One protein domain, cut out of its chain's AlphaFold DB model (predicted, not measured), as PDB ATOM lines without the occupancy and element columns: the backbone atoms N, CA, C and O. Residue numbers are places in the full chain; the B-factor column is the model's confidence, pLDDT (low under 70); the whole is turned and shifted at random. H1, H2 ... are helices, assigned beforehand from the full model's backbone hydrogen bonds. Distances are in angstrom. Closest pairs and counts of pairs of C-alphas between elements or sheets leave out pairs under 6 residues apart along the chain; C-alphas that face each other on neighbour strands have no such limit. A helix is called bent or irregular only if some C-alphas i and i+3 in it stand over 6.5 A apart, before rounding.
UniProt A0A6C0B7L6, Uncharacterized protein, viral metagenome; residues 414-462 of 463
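Overview. This is residues 414 to 462 of the 463 residues of an uncharacterized protein of viral metagenome (UniProt A0A6C0B7L6). Picture an open chain of three helices set end after end: the kinked H3 folds back from the far end of H2, with few contacts between the two, and H1 sticks out from the other end of H2 as a long arm. H1 and H2 meet in a corner at Tyr 429, and no compact core forms between the three. The printed part has 49 residues, with three named helices in the order H1, H2, H3 along the chain and no named strand; its class is all helix. The whole is loose, with a radius of gyration of the C-alphas of 13.7 A. The C-alphas span 39 by 26 by 13 A along their three main axes, an outline that is only just flat.

Along the chain. Begin with the longest helix by residues. Find C-alpha 445 at (-12.369, 44.377, -11.219); from there H3, residues 445 to 460, runs through 16 residues to C-alpha 460 at (3.091, 32.329, -1.455), 21.9 A from first to last C-alpha. Look at its inner stretch: H3 is irregular, with C-alphas 450 and 453 7.2 A apart, where about 5 A stands in a regular helix, and its line is a rough one. H3 has a kink of 57 degrees near residue 452, whose C-alpha is at (-6.858, 39.085, -3.033). Before H3 in the chain, find H2, residues 430 to 441, which has 12 residues and measures 16.4 A from first to last C-alpha. Go back to the first printed residue, with C-alpha 414 at (21.323, 54.668, -15.608), and you reach H1, residues 414 to 428, 15 residues and 21.3 A from first to last C-alpha.

Arrangement. Start again from H3, at Tyr 445, and go from there to H2, which comes before it in the chain. H3 and H2 are close but not clearly touching, with 2 pairs of C-alphas within 8 A. The closest C-alphas of the two are those of Trp 439 and Tyr 445, 5.6 A apart. Their lines stand at a shallow tilt of 19 degrees, and they run opposite ways; their centres are 11.9 A apart. The kink near residue 452 lies within residues 449 to 454 of H3, which stand free. Now move from H2 to H1: these two meet only through their link, and they are near each other, with 5 pairs of C-alphas within 10 A. Residues 414 to 428, which belong to H1, stand free. H1 and H3 are apart. In the backbones of H1 and H2, every O i to N i+4 pair is within hydrogen-bond range, while in H3 7 of 12 such pairs are, beside 8 of 13 O i to N i+3 pairs.

Size, cuts and confidence. Take C-alphas 414 and 450 to see the full reach: those of Lys 414 and Glu 450 are the two farthest apart in the domain, at 39.6 A. From the first to the last printed C-alpha, Lys 414 to Glu 462, the distance is 32.2 A. The printed part runs from residue 414 to residue 462 without a cut, in a full chain of 463 residues. Both links are tight: one residue lies between H1 and H2, and three residues lie between H2 and H3. Read the B-factor column for the model's confidence: the mean pLDDT of the printed part is 75.6, with means of 75 for H1, 78 for H2 and 75 for H3. Three printed residues are under 70, namely residue 426 in H1 and residues 461 to 462, which follow H3.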
ATOM      1  N   LYS A 414      21.909  54.958 -16.921       73.69
ATOM      2  CA  LYS A 414      21.323  54.668 -15.608       73.69
ATOM      3  C   LYS A 414      19.819  54.429 -15.727       73.69
ATOM      4  O   LYS A 414      19.343  53.384 -15.299       73.69
ATOM      5  N   LEU A 415      19.100  55.313 -16.426       74.88
ATOM      6  CA  LEU A 415      17.672  55.139 -16.699       74.88
ATOM      7  C   LEU A 415      17.387  53.840 -17.471       74.88
ATOM      8  O   LEU A 415      16.432  53.138 -17.152       74.88
ATOM      9  N   GLN A 416      18.208  53.483 -18.465       73.81
ATOM     10  CA  GLN A 416      18.045  52.215 -19.181       73.81
ATOM     11  C   GLN A 416      18.250  51.000 -18.274       73.81
ATOM     12  O   GLN A 416      17.469  50.056 -18.361       73.81
ATOM     13  N   LEU A 417      19.258  51.014 -17.400       74.25
ATOM     14  CA  LEU A 417      19.489  49.931 -16.442       74.25
ATOM     15  C   LEU A 417      18.344  49.817 -15.434       74.25
ATOM     16  O   LEU A 417      17.864  48.712 -15.198       74.25
ATOM     17  N   GLU A 418      17.844  50.937 -14.911       77.25
ATOM     18  CA  GLU A 418      16.668  50.959 -14.034       77.25
ATOM     19  C   GLU A 418      15.419  50.427 -14.747       77.25
ATOM     20  O   GLU A 418      14.634  49.687 -14.157       77.25
ATOM     21  N   MET A 419      15.227  50.768 -16.025       73.31
ATOM     22  CA  MET A 419      14.135  50.230 -16.839       73.31
ATOM     23  C   MET A 419      14.283  48.726 -17.084       73.31
ATOM     24  O   MET A 419      13.279  48.020 -17.044       73.31
ATOM     25  N   ILE A 420      15.501  48.227 -17.317       76.31
ATOM     26  CA  ILE A 420      15.774  46.791 -17.475       76.31
ATOM     27  C   ILE A 420      15.505  46.061 -16.159       76.31
ATOM     28  O   ILE A 420      14.758  45.094 -16.166       76.31
ATOM     29  N   GLN A 421      16.017  46.560 -15.033       73.94
ATOM     30  CA  GLN A 421      15.783  45.971 -13.711       73.94
ATOM     31  C   GLN A 421      14.300  45.977 -13.335       73.94
ATOM     32  O   GLN A 421      13.780  44.973 -12.855       73.94
ATOM     33  N   LYS A 422      13.581  47.077 -13.598       75.19
ATOM     34  CA  LYS A 422      12.121  47.124 -13.433       75.19
ATOM     35  C   LYS A 422      11.418  46.164 -14.382       75.19
ATOM     36  O   LYS A 422      10.431  45.563 -13.986       75.19
ATOM     37  N   GLY A 423      11.907  46.009 -15.609       77.38
ATOM     38  CA  GLY A 423      11.392  45.043 -16.575       77.38
ATOM     39  C   GLY A 423      11.579  43.599 -16.113       77.38
ATOM     40  O   GLY A 423      10.634  42.825 -16.181       77.38
ATOM     41  N   GLU A 424      12.753  43.247 -15.589       77.81
ATOM     42  CA  GLU A 424      13.050  41.933 -15.005       77.81
ATOM     43  C   GLU A 424      12.215  41.676 -13.747       77.81
ATOM     44  O   GLU A 424      11.645  40.596 -13.595       77.81
ATOM     45  N   PHE A 425      12.065  42.687 -12.886       73.50
ATOM     46  CA  PHE A 425      11.187  42.626 -11.721       73.50
ATOM     47  C   PHE A 425       9.732  42.405 -12.142       73.50
ATOM     48  O   PHE A 425       9.102  41.466 -11.677       73.50
ATOM     49  N   LEU A 426       9.202  43.211 -13.067       69.50
ATOM     50  CA  LEU A 426       7.830  43.076 -13.568       69.50
ATOM     51  C   LEU A 426       7.609  41.764 -14.326       69.50
ATOM     52  O   LEU A 426       6.511  41.221 -14.259       69.50
ATOM     53  N   ALA A 427       8.630  41.232 -15.002       75.69
ATOM     54  CA  ALA A 427       8.564  39.926 -15.650       75.69
ATOM     55  C   ALA A 427       8.346  38.794 -14.635       75.69
ATOM     56  O   ALA A 427       7.629  37.846 -14.940       75.69
ATOM     57  N   ALA A 428       8.880  38.915 -13.414       76.44
ATOM     58  CA  ALA A 428       8.592  37.966 -12.335       76.44
ATOM     59  C   ALA A 428       7.117  38.002 -11.884       76.44
ATOM     60  O   ALA A 428       6.607  37.004 -11.384       76.44
ATOM     61  N   TYR A 429       6.412  39.114 -12.118       74.56
ATOM     62  CA  TYR A 429       4.984  39.282 -11.816       74.56
ATOM     63  C   TYR A 429       4.091  39.225 -13.064       74.56
ATOM     64  O   TYR A 429       2.907  39.552 -12.982       74.56
ATOM     65  N   GLU A 430       4.616  38.810 -14.221       81.12
ATOM     66  CA  GLU A 430       3.854  38.730 -15.476       81.12
ATOM     67  C   GLU A 430       2.563  37.891 -15.351       81.12
ATOM     68  O   GLU A 430       1.517  38.373 -15.797       81.12
ATOM     69  N   PRO A 431       2.544  36.749 -14.627       76.94
ATOM     70  CA  PRO A 431       1.307  36.002 -14.384       76.94
ATOM     71  C   PRO A 431       0.258  36.790 -13.581       76.94
ATOM     72  O   PRO A 431      -0.939  36.730 -13.878       76.94
ATOM     73  N   VAL A 432       0.696  37.570 -12.586       74.75
ATOM     74  CA  VAL A 432      -0.178  38.411 -11.749       74.75
ATOM     75  C   VAL A 432      -0.765  39.547 -12.583       74.75
ATOM     76  O   VAL A 432      -1.975  39.775 -12.569       74.75
ATOM     77  N   LEU A 433       0.079  40.239 -13.352       73.94
ATOM     78  CA  LEU A 433      -0.334  41.351 -14.208       73.94
ATOM     79  C   LEU A 433      -1.294  40.885 -15.313       73.94
ATOM     80  O   LEU A 433      -2.321  41.524 -15.536       73.94
ATOM     81  N   SER A 434      -1.030  39.728 -15.925       80.62
ATOM     82  CA  SER A 434      -1.916  39.092 -16.912       80.62
ATOM     83  C   SER A 434      -3.282  38.712 -16.317       80.62
ATOM     84  O   SER A 434      -4.330  38.914 -16.943       80.62
ATOM     85  N   THR A 435      -3.301  38.238 -15.067       77.94
ATOM     86  CA  THR A 435      -4.543  37.938 -14.333       77.94
ATOM     87  C   THR A 435      -5.349  39.210 -14.056       77.94
ATOM     88  O   THR A 435      -6.557  39.247 -14.300       77.94
ATOM     89  N   ILE A 436      -4.682  40.284 -13.620       75.06
ATOM     90  CA  ILE A 436      -5.304  41.595 -13.392       75.06
ATOM     91  C   ILE A 436      -5.919  42.145 -14.686       75.06
ATOM     92  O   ILE A 436      -7.052  42.637 -14.668       75.06
ATOM     93  N   ASP A 437      -5.206  42.060 -15.807       77.69
ATOM     94  CA  ASP A 437      -5.705  42.548 -17.094       77.69
ATOM     95  C   ASP A 437      -6.881  41.703 -17.606       77.69
ATOM     96  O   ASP A 437      -7.897  42.264 -18.025       77.69
ATOM     97  N   SER A 438      -6.830  40.378 -17.436       82.12
ATOM     98  CA  SER A 438      -7.961  39.484 -17.728       82.12
ATOM     99  C   SER A 438      -9.213  39.864 -16.923       82.12
ATOM    100  O   SER A 438     -10.329  39.889 -17.442       82.12
ATOM    101  N   TRP A 439      -9.053  40.230 -15.649       78.44
ATOM    102  CA  TRP A 439     -10.159  40.669 -14.792       78.44
ATOM    103  C   TRP A 439     -10.723  42.042 -15.164       78.44
ATOM    104  O   TRP A 439     -11.938  42.259 -15.050       78.44
ATOM    105  N   LYS A 440      -9.881  42.960 -15.652       71.88
ATOM    106  CA  LYS A 440     -10.341  44.235 -16.225       71.88
ATOM    107  C   LYS A 440     -11.173  44.006 -17.483       71.88
ATOM    108  O   LYS A 440     -12.247  44.596 -17.598       71.88
ATOM    109  N   GLU A 441     -10.726  43.136 -18.387       81.25
ATOM    110  CA  GLU A 441     -11.475  42.798 -19.606       81.25
ATOM    111  C   GLU A 441     -12.839  42.179 -19.287       81.25
ATOM    112  O   GLU A 441     -13.854  42.546 -19.885       81.25
ATOM    113  N   LEU A 442     -12.887  41.310 -18.276       85.56
ATOM    114  CA  LEU A 442     -14.118  40.684 -17.794       85.56
ATOM    115  C   LEU A 442     -15.019  41.630 -16.978       85.56
ATOM    116  O   LEU A 442     -16.130  41.245 -16.618       85.56
ATOM    117  N   ARG A 443     -14.580  42.869 -16.703       84.19
ATOM    118  CA  ARG A 443     -15.283  43.873 -15.876       84.19
ATOM    119  C   ARG A 443     -15.639  43.389 -14.468       84.19
ATOM    120  O   ARG A 443     -16.572  43.901 -13.852       84.19
ATOM    121  N   VAL A 444     -14.871  42.444 -13.937       83.50
ATOM    122  CA  VAL A 444     -15.019  41.930 -12.564       83.50
ATOM    123  C   VAL A 444     -14.037  42.590 -11.598       83.50
ATOM    124  O   VAL A 444     -13.914  42.173 -10.456       83.50
ATOM    125  N   TYR A 445     -13.367  43.665 -12.022       70.81
ATOM    126  CA  TYR A 445     -12.369  44.377 -11.219       70.81
ATOM    127  C   TYR A 445     -12.897  44.853  -9.854       70.81
ATOM    128  O   TYR A 445     -12.141  44.962  -8.901       70.81
ATOM    129  N   ASN A 446     -14.205  45.079  -9.711       75.81
ATOM    130  CA  ASN A 446     -14.799  45.468  -8.426       75.81
ATOM    131  C   ASN A 446     -14.865  44.308  -7.412       75.81
ATOM    132  O   ASN A 446     -15.099  44.554  -6.235       75.81
ATOM    133  N   GLN A 447     -14.656  43.066  -7.860       77.50
ATOM    134  CA  GLN A 447     -14.612  41.858  -7.031       77.50
ATOM    135  C   GLN A 447     -13.174  41.439  -6.687       77.50
ATOM    136  O   GLN A 447     -12.986  40.475  -5.956       77.50
ATOM    137  N   LEU A 448     -12.152  42.175  -7.161       72.31
ATOM    138  CA  LEU A 448     -10.736  41.869  -6.897       72.31
ATOM    139  C   LEU A 448     -10.468  41.680  -5.405       72.31
ATOM    140  O   LEU A 448      -9.779  40.748  -5.017       72.31
ATOM    141  N   TYR A 449     -11.036  42.563  -4.577       70.81
ATOM    142  CA  TYR A 449     -10.816  42.583  -3.132       70.81
ATOM    143  C   TYR A 449     -11.250  41.293  -2.436       70.81
ATOM    144  O   TYR A 449     -10.654  40.934  -1.424       70.81
ATOM    145  N   GLU A 450     -12.240  40.587  -2.985       79.56
ATOM    146  CA  GLU A 450     -12.710  39.310  -2.442       79.56
ATOM    147  C   GLU A 450     -11.739  38.165  -2.768       79.56
ATOM    148  O   GLU A 450     -11.640  37.219  -1.996       79.56
ATOM    149  N   CYS A 451     -10.972  38.288  -3.857       75.44
ATOM    150  CA  CYS A 451     -10.037  37.268  -4.340       75.44
ATOM    151  C   CYS A 451      -8.565  37.547  -3.976       75.44
ATOM    152  O   CYS A 451      -7.709  36.700  -4.220       75.44
ATOM    153  N   ILE A 452      -8.234  38.729  -3.436       74.44
ATOM    154  CA  ILE A 452      -6.858  39.085  -3.033       74.44
ATOM    155  C   ILE A 452      -6.264  38.072  -2.036       74.44
ATOM    156  O   ILE A 452      -5.117  37.684  -2.250       74.44
ATOM    157  N   PRO A 453      -6.983  37.614  -0.989       75.31
ATOM    158  CA  PRO A 453      -6.438  36.623  -0.060       75.31
ATOM    159  C   PRO A 453      -6.070  35.304  -0.749       75.31
ATOM    160  O   PRO A 453      -4.973  34.799  -0.534       75.31
ATOM    161  N   ASP A 454      -6.940  34.811  -1.635       78.31
ATOM    162  CA  ASP A 454      -6.722  33.561  -2.375       78.31
ATOM    163  C   ASP A 454      -5.545  33.679  -3.358       78.31
ATOM    164  O   ASP A 454      -4.794  32.727  -3.553       78.31
ATOM    165  N   LEU A 455      -5.350  34.856  -3.967       73.06
ATOM    166  CA  LEU A 455      -4.186  35.124  -4.815       73.06
ATOM    167  C   LEU A 455      -2.887  35.168  -4.009       73.06
ATOM    168  O   LEU A 455      -1.894  34.602  -4.453       73.06
ATOM    169  N   ILE A 456      -2.883  35.829  -2.848       75.06
ATOM    170  CA  ILE A 456      -1.707  35.872  -1.967       75.06
ATOM    171  C   ILE A 456      -1.340  34.447  -1.541       75.06
ATOM    172  O   ILE A 456      -0.191  34.050  -1.698       75.06
ATOM    173  N   GLU A 457      -2.319  33.647  -1.109       79.44
ATOM    174  CA  GLU A 457      -2.095  32.249  -0.722       79.44
ATOM    175  C   GLU A 457      -1.587  31.389  -1.891       79.44
ATOM    176  O   GLU A 457      -0.694  30.564  -1.705       79.44
ATOM    177  N   TYR A 458      -2.109  31.596  -3.105       77.88
ATOM    178  CA  TYR A 458      -1.658  30.881  -4.301       77.88
ATOM    179  C   TYR A 458      -0.196  31.195  -4.655       77.88
ATOM    180  O   TYR A 458       0.569  30.281  -4.961       77.88
ATOM    181  N   PHE A 459       0.210  32.468  -4.603       71.44
ATOM    182  CA  PHE A 459       1.569  32.878  -4.973       71.44
ATOM    183  C   PHE A 459       2.606  32.645  -3.864       71.44
ATOM    184  O   PHE A 459       3.755  32.348  -4.187       71.44
ATOM    185  N   ASP A 460       2.214  32.677  -2.586       72.94
ATOM    186  CA  ASP A 460       3.091  32.329  -1.455       72.94
ATOM    187  C   ASP A 460       3.448  30.828  -1.410       72.94
ATOM    188  O   ASP A 460       4.379  30.432  -0.710       72.94
ATOM    189  N   TYR A 461       2.728  29.975  -2.150       69.50
ATOM    190  CA  TYR A 461       3.006  28.536  -2.241       69.50
ATOM    191  C   TYR A 461       3.998  28.149  -3.352       69.50
ATOM    192  O   TYR A 461       4.528  27.035  -3.314       69.50
ATOM    193  N   GLU A 462       4.230  29.014  -4.349       54.28
ATOM    194  CA  GLU A 462       5.082  28.717  -5.519       54.28
ATOM    195  C   GLU A 462       6.427  29.477  -5.545       54.28
ATOM    196  O   GLU A 462       7.282  29.149  -6.376       54.28
TER     197      GLU A 462